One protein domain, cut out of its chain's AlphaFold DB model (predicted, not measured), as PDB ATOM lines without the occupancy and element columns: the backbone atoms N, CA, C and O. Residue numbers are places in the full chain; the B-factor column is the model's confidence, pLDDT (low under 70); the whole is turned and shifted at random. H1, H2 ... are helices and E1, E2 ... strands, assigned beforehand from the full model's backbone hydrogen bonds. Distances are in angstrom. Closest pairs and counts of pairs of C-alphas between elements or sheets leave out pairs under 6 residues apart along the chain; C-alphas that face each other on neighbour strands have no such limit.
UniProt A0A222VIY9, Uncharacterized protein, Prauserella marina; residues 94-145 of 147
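What this domain is: This is residues 94 to 145 of the 147 residues of an uncharacterized protein of Prauserella marina (UniProt A0A222VIY9). Two helices, H1 and the much longer H2, run side by side in opposite directions, and a small hairpin of two short strands, E1 and E2, joins them at one end of a slender rod. Residues 138 to 145, the last part of H2 and the two residues after it, stick out freely at the other end. The printed part has 52 residues, in the order H1, E1, E2, H2; the two strands are antiparallel, and the class is mostly helix. The whole is loose, with a radius of gyration of the C-alphas of 14.1 A, and spans 49 by 17 by 14 A.

How they stand to each other: Start with H1, residues 94 to 105, and look across to H2, residues 121 to 143: they touch, closest at the C-alphas of Thr 100 and Ala 130, 5.5 A apart. H2 touches H1 with residues 126 to 134 alone. Their lines stand at a shallow tilt of 23 degrees, opposite ways. Next find the hairpin of E1, residues 109 to 111, and E2, residues 117 to 119, antiparallel with 131 degrees between their directions. There N 110 and O 118 are 2.8 A apart and N 118 and O 110 are 2.7 A apart, both within hydrogen-bond range. H1 and E2 are apart. In H1 and H2 every O i to N i+4 pair is within hydrogen-bond range.

Where its parts are: Find C-alpha 94 at (223.294, 243.151, 183.356); from there H1 runs 16.4 A to C-alpha 105. E1 measures 6.8 A and E2 7.0 A from first to last C-alpha. H2 begins at C-alpha 121, at (228.999, 243.958, 210.692), and runs 33.0 A to C-alpha 143 at (232.515, 258.522, 181.330).

The domain as a whole: The two C-alphas farthest apart are those of Glu 113 and Gly 145, 49.3 A. The printed part has no cut, and its three links, H1 to E1, E1 to E2 and E2 to H2, are tight. The mean pLDDT of the printed part is 83.7; look for values under 70 at residues 143 to 145.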
ATOM      1  N   SER A  94     224.410 243.915 182.783       76.88
ATOM      2  CA  SER A  94     223.294 243.151 183.356       76.88
ATOM      3  C   SER A  94     223.751 242.096 184.360       76.88
ATOM      4  O   SER A  94     223.134 241.943 185.404       76.88
ATOM      5  N   ARG A  95     224.872 241.418 184.094       81.81
ATOM      6  CA  ARG A  95     225.408 240.395 184.993       81.81
ATOM      7  C   ARG A  95     226.004 240.996 186.265       81.81
ATOM      8  O   ARG A  95     225.935 240.369 187.316       81.81
ATOM      9  N   LEU A  96     226.549 242.209 186.181       83.19
ATOM     10  CA  LEU A  96     226.999 242.954 187.358       83.19
ATOM     11  C   LEU A  96     225.810 243.435 188.200       83.19
ATOM     12  O   LEU A  96     225.865 243.337 189.421       83.19
ATOM     13  N   LEU A  97     224.718 243.869 187.562       81.38
ATOM     14  CA  LEU A  97     223.474 244.234 188.249       81.38
ATOM     15  C   LEU A  97     222.795 243.037 188.926       81.38
ATOM     16  O   LEU A  97     222.278 243.164 190.033       81.38
ATOM     17  N   ASP A  98     222.780 241.874 188.278       84.12
ATOM     18  CA  ASP A  98     222.231 240.662 188.886       84.12
ATOM     19  C   ASP A  98     223.072 240.246 190.100       84.12
ATOM     20  O   ASP A  98     222.522 239.970 191.164       84.12
ATOM     21  N   PHE A  99     224.402 240.331 190.000       84.94
ATOM     22  CA  PHE A  99     225.293 240.082 191.130       84.94
ATOM     23  C   PHE A  99     225.065 241.056 192.300       84.94
ATOM     24  O   PHE A  99     225.007 240.621 193.449       84.94
ATOM     25  N   THR A 100     224.898 242.362 192.055       86.44
ATOM     26  CA  THR A 100     224.626 243.320 193.145       86.44
ATOM     27  C   THR A 100     223.269 243.073 193.805       86.44
ATOM     28  O   THR A 100     223.159 243.199 195.028       86.44
ATOM     29  N   ARG A 101     222.251 242.659 193.039       85.25
ATOM     30  CA  ARG A 101     220.954 242.224 193.587       85.25
ATOM     31  C   ARG A 101     221.098 240.981 194.456       85.25
ATOM     32  O   ARG A 101     220.656 241.014 195.600       85.25
ATOM     33  N   GLU A 102     221.769 239.942 193.962       86.94
ATOM     34  CA  GLU A 102     222.023 238.710 194.722       86.94
ATOM     35  C   GLU A 102     222.784 238.998 196.026       86.94
ATOM     36  O   GLU A 102     222.427 238.483 197.089       86.94
ATOM     37  N   LEU A 103     223.787 239.885 195.987       87.00
ATOM     38  CA  LEU A 103     224.497 240.323 197.190       87.00
ATOM     39  C   LEU A 103     223.557 240.993 198.196       87.00
ATOM     40  O   LEU A 103     223.619 240.671 199.382       87.00
ATOM     41  N   ARG A 104     222.677 241.895 197.743       85.94
ATOM     42  CA  ARG A 104     221.696 242.577 198.605       85.94
ATOM     43  C   ARG A 104     220.675 241.600 199.193       85.94
ATOM     44  O   ARG A 104     220.337 241.720 200.367       85.94
ATOM     45  N   GLU A 105     220.218 240.632 198.408       86.62
ATOM     46  CA  GLU A 105     219.279 239.592 198.849       86.62
ATOM     47  C   GLU A 105     219.908 238.619 199.856       86.62
ATOM     48  O   GLU A 105     219.211 238.092 200.720       86.62
ATOM     49  N   SER A 106     221.230 238.425 199.804       83.81
ATOM     50  CA  SER A 106     221.962 237.599 200.773       83.81
ATOM     51  C   SER A 106     222.131 238.247 202.158       83.81
ATOM     52  O   SER A 106     222.569 237.583 203.101       83.81
ATOM     53  N   LEU A 107     221.798 239.537 202.305       89.94
ATOM     54  CA  LEU A 107     221.988 240.275 203.550       89.94
ATOM     55  C   LEU A 107     220.984 239.833 204.615       89.94
ATOM     56  O   LEU A 107     219.777 240.025 204.492       89.94
ATOM     57  N   THR A 108     221.500 239.310 205.724       88.12
ATOM     58  CA  THR A 108     220.689 238.908 206.876       88.12
ATOM     59  C   THR A 108     220.746 239.945 207.994       88.12
ATOM     60  O   THR A 108     221.818 240.472 208.314       88.12
ATOM     61  N   THR A 109     219.608 240.194 208.644       87.25
ATOM     62  CA  THR A 109     219.527 241.030 209.850       87.25
ATOM     63  C   THR A 109     219.583 240.187 211.125       87.25
ATOM     64  O   THR A 109     219.136 239.043 211.157       87.25
ATOM     65  N   THR A 110     220.111 240.783 212.187       88.00
ATOM     66  CA  THR A 110     219.962 240.373 213.589       88.00
ATOM     67  C   THR A 110     219.140 241.434 214.319       88.00
ATOM     68  O   THR A 110     218.952 242.515 213.775       88.00
ATOM     69  N   ASP A 111     218.695 241.186 215.545       93.38
ATOM     70  CA  ASP A 111     218.063 242.222 216.368       93.38
ATOM     71  C   ASP A 111     219.098 242.951 217.249       93.38
ATOM     72  O   ASP A 111     220.059 242.335 217.722       93.38
ATOM     73  N   ASP A 112     218.925 244.261 217.444       87.44
ATOM     74  CA  ASP A 112     219.688 245.069 218.405       87.44
ATOM     75  C   ASP A 112     219.173 244.894 219.851       87.44
ATOM     76  O   ASP A 112     218.211 244.170 220.113       87.44
ATOM     77  N   GLU A 113     219.798 245.574 220.821       86.56
ATOM     78  CA  GLU A 113     219.395 245.515 222.241       86.56
ATOM     79  C   GLU A 113     217.948 245.985 222.496       86.56
ATOM     80  O   GLU A 113     217.381 245.700 223.551       86.56
ATOM     81  N   GLN A 114     217.340 246.707 221.548       89.25
ATOM     82  CA  GLN A 114     215.956 247.177 221.595       89.25
ATOM     83  C   GLN A 114     215.008 246.335 220.718       89.25
ATOM     84  O   GLN A 114     213.840 246.700 220.569       89.25
ATOM     85  N   GLY A 115     215.476 245.216 220.154       87.06
ATOM     86  CA  GLY A 115     214.682 244.332 219.297       87.06
ATOM     87  C   GLY A 115     214.456 244.870 217.880       87.06
ATOM     88  O   GLY A 115     213.496 244.466 217.226       87.06
ATOM     89  N   ARG A 116     215.270 245.825 217.411       89.88
ATOM     90  CA  ARG A 116     215.172 246.372 216.050       89.88
ATOM     91  C   ARG A 116     216.092 245.606 215.101       89.88
ATOM     92  O   ARG A 116     217.248 245.374 215.457       89.88
ATOM     93  N   PRO A 117     215.645 245.306 213.872       87.94
ATOM     94  CA  PRO A 117     216.479 244.625 212.897       87.94
ATOM     95  C   PRO A 117     217.660 245.513 212.483       87.94
ATOM     96  O   PRO A 117     217.492 246.658 212.059       87.94
ATOM     97  N   MET A 118     218.863 244.964 212.580       90.81
ATOM     98  CA  MET A 118     220.134 245.570 212.213       90.81
ATOM     99  C   MET A 118     220.958 244.566 211.403       90.81
ATOM    100  O   MET A 118     220.997 243.377 211.706       90.81
ATOM    101  N   LEU A 119     221.651 245.025 210.362       89.69
ATOM    102  CA  LEU A 119     222.610 244.179 209.651       89.69
ATOM    103  C   LEU A 119     223.789 243.822 210.563       89.69
ATOM    104  O   LEU A 119     224.278 244.657 211.324       89.69
ATOM    105  N   THR A 120     224.295 242.596 210.445       89.56
ATOM    106  CA  THR A 120     225.574 242.236 211.076       89.56
ATOM    107  C   THR A 120     226.711 243.083 210.492       89.56
ATOM    108  O   THR A 120     226.615 243.548 209.356       89.56
ATOM    109  N   ALA A 121     227.827 243.241 211.213       86.56
ATOM    110  CA  ALA A 121     228.999 243.958 210.692       86.56
ATOM    111  C   ALA A 121     229.498 243.377 209.352       86.56
ATOM    112  O   ALA A 121     229.900 244.115 208.455       86.56
ATOM    113  N   HIS A 122     229.405 242.053 209.182       85.56
ATOM    114  CA  HIS A 122     229.703 241.390 207.914       85.56
ATOM    115  C   HIS A 122     228.736 241.826 206.802       85.56
ATOM    116  O   HIS A 122     229.179 242.244 205.737       85.56
ATOM    117  N   CYS A 123     227.425 241.804 207.063       89.12
ATOM    118  CA  CYS A 123     226.408 242.237 206.102       89.12
ATOM    119  C   CYS A 123     226.495 243.740 205.777       89.12
ATOM    120  O   CYS A 123     226.261 244.129 204.639       89.12
ATOM    121  N   GLN A 124     226.891 244.588 206.730       88.38
ATOM    122  CA  GLN A 124     227.196 245.999 206.460       88.38
ATOM    123  C   GLN A 124     228.389 246.145 205.505       88.38
ATOM    124  O   GLN A 124     228.346 246.969 204.594       88.38
ATOM    125  N   GLY A 125     229.430 245.322 205.671       85.88
ATOM    126  CA  GLY A 125     230.568 245.277 204.751       85.88
ATOM    127  C   GLY A 125     230.175 244.838 203.336       85.88
ATOM    128  O   GLY A 125     230.604 245.458 202.365       85.88
ATOM    129  N   VAL A 126     229.316 243.820 203.212       87.44
ATOM    130  CA  VAL A 126     228.789 243.357 201.914       87.44
ATOM    131  C   VAL A 126     227.921 244.431 201.253       87.44
ATOM    132  O   VAL A 126     228.096 244.707 200.068       87.44
ATOM    133  N   LEU A 127     227.045 245.091 202.017       88.81
ATOM    134  CA  LEU A 127     226.239 246.209 201.523       88.81
ATOM    135  C   LEU A 127     227.124 247.350 201.009       88.81
ATOM    136  O   LEU A 127     226.903 247.848 199.908       88.81
ATOM    137  N   HIS A 128     228.162 247.718 201.765       87.81
ATOM    138  CA  HIS A 128     229.102 248.750 201.343       87.81
ATOM    139  C   HIS A 128     229.808 248.378 200.035       87.81
ATOM    140  O   HIS A 128     229.928 249.214 199.144       87.81
ATOM    141  N   ALA A 129     230.248 247.125 199.885       84.62
ATOM    142  CA  ALA A 129     230.868 246.655 198.649       84.62
ATOM    143  C   ALA A 129     229.900 246.725 197.452       84.62
ATOM    144  O   ALA A 129     230.297 247.185 196.382       84.62
ATOM    145  N   ALA A 130     228.631 246.342 197.638       87.81
ATOM    146  CA  ALA A 130     227.604 246.455 196.602       87.81
ATOM    147  C   ALA A 130     227.364 247.919 196.185       87.81
ATOM    148  O   ALA A 130     227.347 248.224 194.997       87.81
ATOM    149  N   GLU A 131     227.273 248.844 197.145       87.69
ATOM    150  CA  GLU A 131     227.107 250.280 196.873       87.69
ATOM    151  C   GLU A 131     228.322 250.915 196.180       87.69
ATOM    152  O   GLU A 131     228.177 251.889 195.441       87.69
ATOM    153  N   GLN A 132     229.535 250.422 196.448       86.62
ATOM    154  CA  GLN A 132     230.744 250.868 195.745       86.62
ATOM    155  C   GLN A 132     230.766 250.347 194.305       86.62
ATOM    156  O   GLN A 132     231.121 251.095 193.398       86.62
ATOM    157  N   LEU A 133     230.350 249.095 194.086       84.81
ATOM    158  CA  LEU A 133     230.217 248.519 192.747       84.81
ATOM    159  C   LEU A 133     229.173 249.269 191.917       84.81
ATOM    160  O   LEU A 133     229.458 249.622 190.780       84.81
ATOM    161  N   GLU A 134     228.002 249.565 192.483       84.50
ATOM    162  CA  GLU A 134     226.957 250.347 191.807       84.50
ATOM    163  C   GLU A 134     227.475 251.731 191.383       84.50
ATOM    164  O   GLU A 134     227.355 252.095 190.216       84.50
ATOM    165  N   ARG A 135     228.148 252.456 192.288       84.94
ATOM    166  CA  ARG A 135     228.751 253.762 191.968       84.94
ATOM    167  C   ARG A 135     229.803 253.677 190.870       84.94
ATOM    168  O   ARG A 135     229.800 254.493 189.958       84.94
ATOM    169  N   PHE A 136     230.676 252.675 190.933       82.75
ATOM    170  CA  PHE A 136     231.683 252.461 189.900       82.75
ATOM    171  C   PHE A 136     231.053 252.193 188.523       82.75
ATOM    172  O   PHE A 136     231.548 252.684 187.511       82.75
ATOM    173  N   LEU A 137     229.949 251.441 188.472       79.69
ATOM    174  CA  LEU A 137     229.224 251.179 187.227       79.69
ATOM    175  C   LEU A 137     228.553 252.435 186.670       79.69
ATOM    176  O   LEU A 137     228.604 252.650 185.459       79.69
ATOM    177  N   ASP A 138     227.975 253.271 187.533       81.94
ATOM    178  CA  ASP A 138     227.404 254.559 187.133       81.94
ATOM    179  C   ASP A 138     228.486 255.501 186.577       81.94
ATOM    180  O   ASP A 138     228.284 256.118 185.528       81.94
ATOM    181  N   ASP A 139     229.657 255.556 187.217       80.44
ATOM    182  CA  ASP A 139     230.797 256.360 186.759       80.44
ATOM    183  C   ASP A 139     231.318 255.879 185.395       80.44
ATOM    184  O   ASP A 139     231.602 256.694 184.512       80.44
ATOM    185  N   LEU A 140     231.422 254.561 185.185       74.62
ATOM    186  CA  LEU A 140     231.803 253.998 183.886       74.62
ATOM    187  C   LEU A 140     230.766 254.298 182.800       74.62
ATOM    188  O   LEU A 140     231.142 254.620 181.675       74.62
ATOM    189  N   ALA A 141     229.472 254.225 183.118       73.88
ATOM    190  CA  ALA A 141     228.407 254.528 182.165       73.88
ATOM    191  C   ALA A 141     228.391 256.012 181.754       73.88
ATOM    192  O   ALA A 141     228.055 256.329 180.613       73.88
ATOM    193  N   GLN A 142     228.762 256.916 182.664       75.06
ATOM    194  CA  GLN A 142     228.807 258.358 182.404       75.06
ATOM    195  C   GLN A 142     230.077 258.796 181.659       75.06
ATOM    196  O   GLN A 142     230.008 259.721 180.854       75.06
ATOM    197  N   ASN A 143     231.214 258.130 181.893       67.50
ATOM    198  CA  ASN A 143     232.515 258.522 181.330       67.50
ATOM    199  C   ASN A 143     232.985 257.648 180.147       67.50
ATOM    200  O   ASN A 143     233.894 258.035 179.423       67.50
ATOM    201  N   GLY A 144     232.375 256.482 179.913       52.22
ATOM    202  CA  GLY A 144     232.764 255.536 178.855       52.22
ATOM    203  C   GLY A 144     232.316 255.897 177.431       52.22
ATOM    204  O   GLY A 144     232.491 255.088 176.526       52.22
ATOM    205  N   GLY A 145     231.716 257.076 177.225       44.81
ATOM    206  CA  GLY A 145     231.316 257.590 175.905       44.81
ATOM    207  C   GLY A 145     232.402 258.382 175.164       44.81
ATOM    208  O   GLY A 145     232.188 258.761 174.015       44.81
TER     209      GLY A 145